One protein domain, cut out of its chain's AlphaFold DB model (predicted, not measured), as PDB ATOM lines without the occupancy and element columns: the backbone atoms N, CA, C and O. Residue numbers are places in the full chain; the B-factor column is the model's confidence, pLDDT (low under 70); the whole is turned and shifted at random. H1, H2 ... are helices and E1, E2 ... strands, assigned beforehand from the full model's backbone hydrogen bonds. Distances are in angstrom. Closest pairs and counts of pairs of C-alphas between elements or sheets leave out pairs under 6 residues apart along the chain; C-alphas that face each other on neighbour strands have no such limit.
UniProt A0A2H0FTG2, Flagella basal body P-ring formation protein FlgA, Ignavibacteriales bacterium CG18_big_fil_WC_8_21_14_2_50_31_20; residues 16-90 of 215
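AT A GLANCE: This is residues 16 to 90 of the 215 residues of the protein "Flagella basal body P-ring formation protein FlgA" of Ignavibacteriales bacterium CG18_big_fil_WC_8_21_14_2_50_31_20 (UniProt A0A2H0FTG2). A long, strongly twisted sheet is built on the hairpin of the long strands E4 and E5, with the one helix, H1, packed on it. E1 runs beside residues 83 to 90 of E5, while E3 and E2 lie beside E4 near its opposite ends. The printed part has 75 residues, with one named helix, H1, which comes first along the chain, and five named strands, E1 to E5, which follow it; the sheet is branched, its neighbour pairs E1 and E5, E2 and E4, E3 and E4, and E4 and E5 are antiparallel, and the class is mixed, helices and strands. The whole is compact, with a radius of gyration of the C-alphas of 12.6 A, and elongated, spanning 42 by 23 by 21 A.

HOW THE PARTS SIT: H1, residues 20 to 29, is on the sheet, and each of its O i to N i+4 pairs is within hydrogen-bond range. Its closest C-alphas to E4, residues 64 to 73, are those of Ile 22 and Val 67, 7.8 A apart. E1, residues 35 to 42, is antiparallel to E5, residues 78 to 90, at 143 degrees, with N 37 and O 88 at 2.9 A. E2, residues 47 to 51, is antiparallel to E4, with N 48 and O 72 at 2.8 A. E3, residues 59 to 61, begins a meander E3 E4 E5, each strand the antiparallel neighbour of the one before. In its two hairpins N 61 and O 64 are 2.9 A apart, and N 67 and O 83 2.8 A. E2 and E3 lie on one side of E4, E5 on the other side. E4 bends by 60 degrees at residue 70.

IN THESE COORDINATES: H1 begins at C-alpha 20 (24.620, -36.091, -0.073) and is 14.1 A long. E1 measures 22.0 A, E2 10.9 A, E3 6.8 A, E4 24.6 A and E5 36.6 A, ending at C-alpha 90 (14.763, -56.470, -0.061).

THE WHOLE: The C-alphas farthest apart, of Lys 34 and Glu 75, are 42.5 A apart. The printed part has no cut and no long link. Its mean pLDDT is 91.0, and no printed residue is under 70.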
ATOM      1  N   GLU A  16      15.576 -38.107   1.544       83.12
ATOM      2  CA  GLU A  16      16.047 -37.181   0.511       83.12
ATOM      3  C   GLU A  16      16.605 -35.858   1.028       83.12
ATOM      4  O   GLU A  16      17.467 -35.273   0.370       83.12
ATOM      5  N   SER A  17      16.169 -35.411   2.208       82.50
ATOM      6  CA  SER A  17      16.653 -34.171   2.820       82.50
ATOM      7  C   SER A  17      17.999 -34.319   3.533       82.50
ATOM      8  O   SER A  17      18.515 -33.330   4.050       82.50
ATOM      9  N   LEU A  18      18.564 -35.529   3.607       85.94
ATOM     10  CA  LEU A  18      19.891 -35.732   4.179       85.94
ATOM     11  C   LEU A  18      20.992 -35.171   3.258       85.94
ATOM     12  O   LEU A  18      20.850 -35.217   2.031       85.94
ATOM     13  N   PRO A  19      22.115 -34.696   3.836       88.19
ATOM     14  CA  PRO A  19      23.320 -34.360   3.082       88.19
ATOM     15  C   PRO A  19      23.750 -35.490   2.149       88.19
ATOM     16  O   PRO A  19      23.653 -36.667   2.503       88.19
ATOM     17  N   ILE A  20      24.261 -35.125   0.972       88.31
ATOM     18  CA  ILE A  20      24.620 -36.091  -0.073       88.31
ATOM     19  C   ILE A  20      25.660 -37.110   0.409       88.31
ATOM     20  O   ILE A  20      25.466 -38.299   0.204       88.31
ATOM     21  N   GLU A  21      26.661 -36.664   1.171       89.19
ATOM     22  CA  GLU A  21      27.716 -37.506   1.752       89.19
ATOM     23  C   GLU A  21      27.142 -38.627   2.636       89.19
ATOM     24  O   GLU A  21      27.567 -39.778   2.567       89.19
ATOM     25  N   ILE A  22      26.117 -38.304   3.433       90.88
ATOM     26  CA  ILE A  22      25.441 -39.268   4.306       90.88
ATOM     27  C   ILE A  22      24.630 -40.266   3.475       90.88
ATOM     28  O   ILE A  22      24.640 -41.464   3.767       90.88
ATOM     29  N   LYS A  23      23.931 -39.786   2.437       91.50
ATOM     30  CA  LYS A  23      23.154 -40.647   1.534       91.50
ATOM     31  C   LYS A  23      24.064 -41.620   0.787       91.50
ATOM     32  O   LYS A  23      23.762 -42.809   0.760       91.50
ATOM     33  N   GLU A  24      25.177 -41.139   0.246       91.56
ATOM     34  CA  GLU A  24      26.163 -41.953  -0.470       91.56
ATOM     35  C   GLU A  24      26.814 -42.986   0.448       91.56
ATOM     36  O   GLU A  24      26.885 -44.160   0.085       91.56
ATOM     37  N   LYS A  25      27.209 -42.597   1.669       92.12
ATOM     38  CA  LYS A  25      27.753 -43.540   2.654       92.12
ATOM     39  C   LYS A  25      26.739 -44.636   2.988       92.12
ATOM     40  O   LYS A  25      27.087 -45.809   2.884       92.12
ATOM     41  N   LEU A  26      25.485 -44.283   3.295       92.88
ATOM     42  CA  LEU A  26      24.412 -45.258   3.539       92.88
ATOM     43  C   LEU A  26      24.191 -46.186   2.338       92.88
ATOM     44  O   LEU A  26      24.118 -47.396   2.505       92.88
ATOM     45  N   GLN A  27      24.117 -45.650   1.121       92.50
ATOM     46  CA  GLN A  27      23.937 -46.465  -0.085       92.50
ATOM     47  C   GLN A  27      25.122 -47.404  -0.334       92.50
ATOM     48  O   GLN A  27      24.914 -48.561  -0.694       92.50
ATOM     49  N   SER A  28      26.352 -46.934  -0.116       92.94
ATOM     50  CA  SER A  28      27.559 -47.747  -0.283       92.94
ATOM     51  C   SER A  28      27.632 -48.896   0.726       92.94
ATOM     52  O   SER A  28      27.967 -50.017   0.343       92.94
ATOM     53  N   GLU A  29      27.237 -48.644   1.978       93.19
ATOM     54  CA  GLU A  29      27.273 -49.617   3.075       93.19
ATOM     55  C   GLU A  29      26.355 -50.819   2.806       93.19
ATOM     56  O   GLU A  29      26.714 -51.957   3.088       93.19
ATOM     57  N   PHE A  30      25.190 -50.580   2.197       93.25
ATOM     58  CA  PHE A  30      24.201 -51.622   1.890       93.25
ATOM     59  C   PHE A  30      24.139 -51.985   0.397       93.25
ATOM     60  O   PHE A  30      23.149 -52.547  -0.065       93.25
ATOM     61  N   SER A  31      25.195 -51.682  -0.363       92.62
ATOM     62  CA  SER A  31      25.258 -51.893  -1.819       92.62
ATOM     63  C   SER A  31      25.279 -53.361  -2.254       92.62
ATOM     64  O   SER A  31      24.980 -53.666  -3.407       92.62
ATOM     65  N   SER A  32      25.622 -54.276  -1.343       92.62
ATOM     66  CA  SER A  32      25.588 -55.724  -1.584       92.62
ATOM     67  C   SER A  32      24.169 -56.280  -1.706       92.62
ATOM     68  O   SER A  32      24.002 -57.398  -2.194       92.62
ATOM     69  N   HIS A  33      23.167 -55.516  -1.269       93.31
ATOM     70  CA  HIS A  33      21.774 -55.921  -1.299       93.31
ATOM     71  C   HIS A  33      21.080 -55.493  -2.583       93.31
ATOM     72  O   HIS A  33      21.332 -54.406  -3.108       93.31
ATOM     73  N   LYS A  34      20.141 -56.314  -3.066       93.25
ATOM     74  CA  LYS A  34      19.408 -56.023  -4.306       93.25
ATOM     75  C   LYS A  34      18.688 -54.675  -4.255       93.25
ATOM     76  O   LYS A  34      18.749 -53.904  -5.215       93.25
ATOM     77  N   ARG A  35      17.967 -54.402  -3.165       95.38
ATOM     78  CA  ARG A  35      17.258 -53.133  -2.974       95.38
ATOM     79  C   ARG A  35      17.148 -52.787  -1.500       95.38
ATOM     80  O   ARG A  35      16.834 -53.635  -0.669       95.38
ATOM     81  N   VAL A  36      17.363 -51.515  -1.186       95.12
ATOM     82  CA  VAL A  36      17.336 -51.010   0.186       95.12
ATOM     83  C   VAL A  36      16.522 -49.727   0.228       95.12
ATOM     84  O   VAL A  36      16.722 -48.829  -0.588       95.12
ATOM     85  N   GLU A  37      15.588 -49.644   1.168       94.50
ATOM     86  CA  GLU A  37      14.848 -48.422   1.469       94.50
ATOM     87  C   GLU A  37      15.332 -47.845   2.797       94.50
ATOM     88  O   GLU A  37      15.568 -48.575   3.763       94.50
ATOM     89  N   PHE A  38      15.435 -46.520   2.853       94.06
ATOM     90  CA  PHE A  38      15.867 -45.785   4.031       94.06
ATOM     91  C   PHE A  38      14.754 -44.853   4.503       94.06
ATOM     92  O   PHE A  38      14.179 -44.096   3.722       94.06
ATOM     93  N   GLU A  39      14.476 -44.870   5.801       92.81
ATOM     94  CA  GLU A  39      13.485 -44.016   6.446       92.81
ATOM     95  C   GLU A  39      14.129 -43.320   7.647       92.81
ATOM     96  O   GLU A  39      14.598 -43.965   8.584       92.81
ATOM     97  N   VAL A  40      14.172 -41.987   7.638       93.00
ATOM     98  CA  VAL A  40      14.756 -41.222   8.746       93.00
ATOM     99  C   VAL A  40      13.795 -41.255   9.930       93.00
ATOM    100  O   VAL A  40      12.732 -40.641   9.899       93.00
ATOM    101  N   VAL A  41      14.185 -41.959  10.991       92.44
ATOM    102  CA  VAL A  41      13.394 -42.094  12.223       92.44
ATOM    103  C   VAL A  41      13.647 -40.920  13.153       92.44
ATOM    104  O   VAL A  41      12.717 -40.354  13.726       92.44
ATOM    105  N   ASN A  42      14.916 -40.561  13.325       90.44
ATOM    106  CA  ASN A  42      15.316 -39.453  14.173       90.44
ATOM    107  C   ASN A  42      16.487 -38.716  13.540       90.44
ATOM    108  O   ASN A  42      17.466 -39.331  13.127       90.44
ATOM    109  N   ALA A  43      16.394 -37.397  13.508       89.12
ATOM    110  CA  ALA A  43      17.457 -36.519  13.064       89.12
ATOM    111  C   ALA A  43      17.494 -35.295  13.989       89.12
ATOM    112  O   ALA A  43      16.441 -34.886  14.500       89.12
ATOM    113  N   PRO A  44      18.678 -34.704  14.218       85.44
ATOM    114  CA  PRO A  44      18.781 -33.450  14.949       85.44
ATOM    115  C   PRO A  44      17.891 -32.389  14.296       85.44
ATOM    116  O   PRO A  44      17.759 -32.325  13.077       85.44
ATOM    117  N   LYS A  45      17.254 -31.560  15.122       83.88
ATOM    118  CA  LYS A  45      16.412 -30.440  14.682       83.88
ATOM    119  C   LYS A  45      17.124 -29.133  15.013       83.88
ATOM    120  O   LYS A  45      17.913 -29.103  15.952       83.88
ATOM    121  N   ASN A  46      16.793 -28.059  14.297       80.38
ATOM    122  CA  ASN A  46      17.260 -26.697  14.592       80.38
ATOM    123  C   ASN A  46      18.797 -26.557  14.614       80.38
ATOM    124  O   ASN A  46      19.384 -26.187  15.629       80.38
ATOM    125  N   PHE A  47      19.439 -26.853  13.486       83.44
ATOM    126  CA  PHE A  47      20.881 -26.697  13.293       83.44
ATOM    127  C   PHE A  47      21.174 -25.769  12.107       83.44
ATOM    128  O   PHE A  47      20.373 -25.672  11.178       83.44
ATOM    129  N   GLN A  48      22.336 -25.114  12.128       83.19
ATOM    130  CA  GLN A  48      22.847 -24.324  11.004       83.19
ATOM    131  C   GLN A  48      23.521 -25.213   9.956       83.19
ATOM    132  O   GLN A  48      23.380 -24.981   8.760       83.19
ATOM    133  N   ASN A  49      24.284 -26.215  10.407       86.19
ATOM    134  CA  ASN A  49      25.032 -27.129   9.544       86.19
ATOM    135  C   ASN A  49      25.077 -28.541  10.155       86.19
ATOM    136  O   ASN A  49      25.059 -28.685  11.379       86.19
ATOM    137  N   ILE A  50      25.133 -29.555   9.294       89.62
ATOM    138  CA  ILE A  50      25.283 -30.971   9.608       89.62
ATOM    139  C   ILE A  50      26.283 -31.604   8.634       89.62
ATOM    140  O   ILE A  50      26.158 -31.442   7.422       89.62
ATOM    141  N   TRP A  51      27.263 -32.334   9.157       88.12
ATOM    142  CA  TRP A  51      28.273 -33.035   8.361       88.12
ATOM    143  C   TRP A  51      28.719 -34.324   9.052       88.12
ATOM    144  O   TRP A  51      28.527 -34.503  10.257       88.12
ATOM    145  N   MET A  52      29.326 -35.226   8.289       89.69
ATOM    146  CA  MET A  52      29.874 -36.496   8.768       89.69
ATOM    147  C   MET A  52      31.390 -36.496   8.550       89.69
ATOM    148  O   MET A  52      31.864 -35.938   7.562       89.69
ATOM    149  N   ASN A  53      32.172 -37.079   9.463       89.25
ATOM    150  CA  ASN A  53      33.605 -37.241   9.205       89.25
ATOM    151  C   ASN A  53      33.832 -38.467   8.311       89.25
ATOM    152  O   ASN A  53      33.116 -39.457   8.423       89.25
ATOM    153  N   GLN A  54      34.860 -38.435   7.461       82.06
ATOM    154  CA  GLN A  54      35.137 -39.530   6.519       82.06
ATOM    155  C   GLN A  54      35.468 -40.868   7.200       82.06
ATOM    156  O   GLN A  54      35.141 -41.921   6.661       82.06
ATOM    157  N   GLU A  55      36.103 -40.821   8.372       86.44
ATOM    158  CA  GLU A  55      36.498 -42.001   9.155       86.44
ATOM    159  C   GLU A  55      35.364 -42.553  10.031       86.44
ATOM    160  O   GLU A  55      35.545 -43.559  10.710       86.44
ATOM    161  N   ASP A  56      34.211 -41.880  10.076       88.81
ATOM    162  CA  ASP A  56      33.117 -42.326  10.924       88.81
ATOM    163  C   ASP A  56      32.404 -43.544  10.307       88.81
ATOM    164  O   ASP A  56      31.951 -43.521   9.157       88.81
ATOM    165  N   ASP A  57      32.231 -44.592  11.111       90.69
ATOM    166  CA  ASP A  57      31.504 -45.797  10.715       90.69
ATOM    167  C   ASP A  57      30.027 -45.742  11.119       90.69
ATOM    168  O   ASP A  57      29.645 -45.223  12.174       90.69
ATOM    169  N   ILE A  58      29.175 -46.325  10.272       93.12
ATOM    170  CA  ILE A  58      27.753 -46.502  10.561       93.12
ATOM    171  C   ILE A  58      27.593 -47.752  11.420       93.12
ATOM    172  O   ILE A  58      28.022 -48.840  11.046       93.12
ATOM    173  N   SER A  59      26.928 -47.615  12.564       93.50
ATOM    174  CA  SER A  59      26.585 -48.769  13.404       93.50
ATOM    175  C   SER A  59      25.155 -49.221  13.132       93.50
ATOM    176  O   SER A  59      24.257 -48.394  12.987       93.50
ATOM    177  N   VAL A  60      24.919 -50.532  13.074       92.25
ATOM    178  CA  VAL A  60      23.597 -51.108  12.781       92.25
ATOM    179  C   VAL A  60      23.131 -51.948  13.962       92.25
ATOM    180  O   VAL A  60      23.833 -52.855  14.405       92.25
ATOM    181  N   ILE A  61      21.933 -51.660  14.472       90.19
ATOM    182  CA  ILE A  61      21.287 -52.445  15.530       90.19
ATOM    183  C   ILE A  61      19.881 -52.817  15.060       90.19
ATOM    184  O   ILE A  61      19.000 -51.964  14.927       90.19
ATOM    185  N   GLY A  62      19.659 -54.110  14.814       88.75
ATOM    186  CA  GLY A  62      18.410 -54.594  14.231       88.75
ATOM    187  C   GLY A  62      18.174 -53.979  12.850       88.75
ATOM    188  O   GLY A  62      19.026 -54.082  11.977       88.75
ATOM    189  N   SER A  63      17.030 -53.320  12.665       92.75
ATOM    190  CA  SER A  63      16.661 -52.636  11.417       92.75
ATOM    191  C   SER A  63      16.995 -51.140  11.402       92.75
ATOM    192  O   SER A  63      16.460 -50.404  10.575       92.75
ATOM    193  N   VAL A  64      17.831 -50.658  12.328       94.88
ATOM    194  CA  VAL A  64      18.172 -49.233  12.445       94.88
ATOM    195  C   VAL A  64      19.679 -49.036  12.317       94.88
ATOM    196  O   VAL A  64      20.452 -49.575  13.107       94.88
ATOM    197  N   ALA A  65      20.082 -48.220  11.346       95.06
ATOM    198  CA  ALA A  65      21.416 -47.648  11.258       95.06
ATOM    199  C   ALA A  65      21.495 -46.346  12.058       95.06
ATOM    200  O   ALA A  65      20.635 -45.469  11.953       95.06
ATOM    201  N   TYR A  66      22.560 -46.212  12.830       96.06
ATOM    202  CA  TYR A  66      22.931 -45.004  13.543       96.06
ATOM    203  C   TYR A  66      24.111 -44.379  12.819       96.06
ATOM    204  O   TYR A  66      25.224 -44.909  12.844       96.06
ATOM    205  N   VAL A  67      23.840 -43.254  12.165       95.31
ATOM    206  CA  VAL A  67      24.834 -42.497  11.414       95.31
ATOM    207  C   VAL A  67      25.363 -41.374  12.300       95.31
ATOM    208  O   VAL A  67      24.598 -40.456  12.615       95.31
ATOM    209  N   PRO A  68      26.630 -41.428  12.733       94.75
ATOM    210  CA  PRO A  68      27.234 -40.353  13.506       94.75
ATOM    211  C   PRO A  68      27.384 -39.094  12.652       94.75
ATOM    212  O   PRO A  68      27.824 -39.134  11.507       94.75
ATOM    213  N   VAL A  69      27.013 -37.959  13.230       94.12
ATOM    214  CA  VAL A  69      27.077 -36.648  12.591       94.12
ATOM    215  C   VAL A  69      27.543 -35.595  13.583       94.12
ATOM    216  O   VAL A  69      27.265 -35.653  14.785       94.12
ATOM    217  N   ASN A  70      28.218 -34.586  13.058       93.19
ATOM    218  CA  ASN A  70      28.487 -33.347  13.759       93.19
ATOM    219  C   ASN A  70      27.463 -32.317  13.295       93.19
ATOM    220  O   ASN A  70      27.242 -32.137  12.097       93.19
ATOM    221  N   VAL A  71      26.825 -31.648  14.247       92.50
ATOM    222  CA  VAL A  71      25.922 -30.532  13.982       92.50
ATOM    223  C   VAL A  71      26.449 -29.274  14.637       92.50
ATOM    224  O   VAL A  71      26.960 -29.308  15.757       92.50
ATOM    225  N   LYS A  72      26.287 -28.149  13.949       91.25
ATOM    226  CA  LYS A  72      26.458 -26.824  14.535       91.25
ATOM    227  C   LYS A  72      25.079 -26.266  14.836       91.25
ATOM    228  O   LYS A  72      24.287 -26.069  13.912       91.25
ATOM    229  N   ASP A  73      24.773 -26.065  16.111       86.81
ATOM    230  CA  ASP A  73      23.482 -25.518  16.521       86.81
ATOM    231  C   ASP A  73      23.353 -24.025  16.173       86.81
ATOM    232  O   ASP A  73      24.280 -23.382  15.668       86.81
ATOM    233  N   ASN A  74      22.171 -23.463  16.423       85.38
ATOM    234  CA  ASN A  74      21.900 -22.052  16.146       85.38
ATOM    235  C   ASN A  74      22.712 -21.083  17.025       85.38
ATOM    236  O   ASN A  74      22.859 -19.923  16.644       85.38
ATOM    237  N   GLU A  75      23.260 -21.550  18.149       86.38
ATOM    238  CA  GLU A  75      24.131 -20.792  19.056       86.38
ATOM    239  C   GLU A  75      25.612 -20.891  18.647       86.38
ATOM    240  O   GLU A  75      26.483 -20.249  19.234       86.38
ATOM    241  N   GLY A  76      25.910 -21.662  17.597       87.19
ATOM    242  CA  GLY A  76      27.246 -21.849  17.053       87.19
ATOM    243  C   GLY A  76      28.068 -22.924  17.761       87.19
ATOM    244  O   GLY A  76      29.256 -23.063  17.455       87.19
ATOM    245  N   LYS A  77      27.466 -23.698  18.667       90.44
ATOM    246  CA  LYS A  77      28.108 -24.808  19.368       90.44
ATOM    247  C   LYS A  77      28.101 -26.062  18.497       90.44
ATOM    248  O   LYS A  77      27.101 -26.415  17.874       90.44
ATOM    249  N   ASN A  78      29.231 -26.764  18.497       92.38
ATOM    250  CA  ASN A  78      29.369 -28.052  17.825       92.38
ATOM    251  C   ASN A  78      28.910 -29.181  18.756       92.38
ATOM    252  O   ASN A  78      29.389 -29.299  19.886       92.38
ATOM    253  N   ILE A  79      27.995 -30.017  18.276       92.44
ATOM    254  CA  ILE A  79      27.432 -31.161  18.991       92.44
ATOM    255  C   ILE A  79      27.613 -32.398  18.114       92.44
ATOM    256  O   ILE A  79      27.263 -32.388  16.937       92.44
ATOM    257  N   ARG A  80      28.126 -33.483  18.696       93.25
ATOM    258  CA  ARG A  80      28.170 -34.795  18.044       93.25
ATOM    259  C   ARG A  80      26.940 -35.599  18.450       93.25
ATOM    260  O   ARG A  80      26.640 -35.707  19.637       93.25
ATOM    261  N   THR A  81      26.213 -36.130  17.478       93.25
ATOM    262  CA  THR A  81      24.974 -36.895  17.686       93.25
ATOM    263  C   THR A  81      24.809 -37.947  16.589       93.25
ATOM    264  O   THR A  81      25.638 -38.024  15.690       93.25
ATOM    265  N   ASN A  82      23.746 -38.748  16.647       93.62
ATOM    266  CA  ASN A  82      23.421 -39.735  15.620       93.62
ATOM    267  C   ASN A  82      22.113 -39.379  14.907       93.62
ATOM    268  O   ASN A  82      21.132 -38.984  15.542       93.62
ATOM    269  N   ILE A  83      22.081 -39.600  13.594       93.75
ATOM    270  CA  ILE A  83      20.842 -39.771  12.834       93.75
ATOM    271  C   ILE A  83      20.459 -41.248  12.918       93.75
ATOM    272  O   ILE A  83      21.278 -42.122  12.645       93.75
ATOM    273  N   SER A  84      19.217 -41.537  13.289       95.00
ATOM    274  CA  SER A  84      18.667 -42.892  13.246       95.00
ATOM    275  C   SER A  84      17.900 -43.085  11.947       95.00
ATOM    276  O   SER A  84      16.895 -42.410  11.708       95.00
ATOM    277  N   VAL A  85      18.353 -44.027  11.130       94.62
ATOM    278  CA  VAL A  85      17.757 -44.378   9.842       94.62
ATOM    279  C   VAL A  85      17.273 -45.818   9.917       94.62
ATOM    280  O   VAL A  85      18.063 -46.737  10.112       94.62
ATOM    281  N   ARG A  86      15.966 -46.031   9.786       94.94
ATOM    282  CA  ARG A  86      15.397 -47.364   9.612       94.94
ATOM    283  C   ARG A  86      15.704 -47.832   8.199       94.94
ATOM    284  O   ARG A  86      15.494 -47.098   7.238       94.94
ATOM    285  N   ILE A  87      16.188 -49.055   8.101       95.00
ATOM    286  CA  ILE A  87      16.549 -49.702   6.851       95.00
ATOM    287  C   ILE A  87      15.507 -50.775   6.573       95.00
ATOM    288  O   ILE A  87      15.083 -51.475   7.495       95.00
ATOM    289  N   LYS A  88      15.108 -50.915   5.312       95.62
ATOM    290  CA  LYS A  88      14.390 -52.091   4.822       95.62
ATOM    291  C   LYS A  88      15.175 -52.714   3.685       95.62
ATOM    292  O   LYS A  88      15.400 -52.065   2.668       95.62
ATOM    293  N   ILE A  89      15.599 -53.955   3.872       94.94
ATOM    294  CA  ILE A  89      16.402 -54.704   2.907       94.94
ATOM    295  C   ILE A  89      15.471 -55.634   2.147       94.94
ATOM    296  O   ILE A  89      14.722 -56.382   2.774       94.94
ATOM    297  N   TYR A  90      15.532 -55.607   0.821       95.56
ATOM    298  CA  TYR A  90      14.763 -56.470  -0.061       95.56
ATOM    299  C   TYR A  90      15.705 -57.333  -0.892       95.56
ATOM    300  O   TYR A  90      16.643 -56.827  -1.506       95.56
TER     301      TYR A  90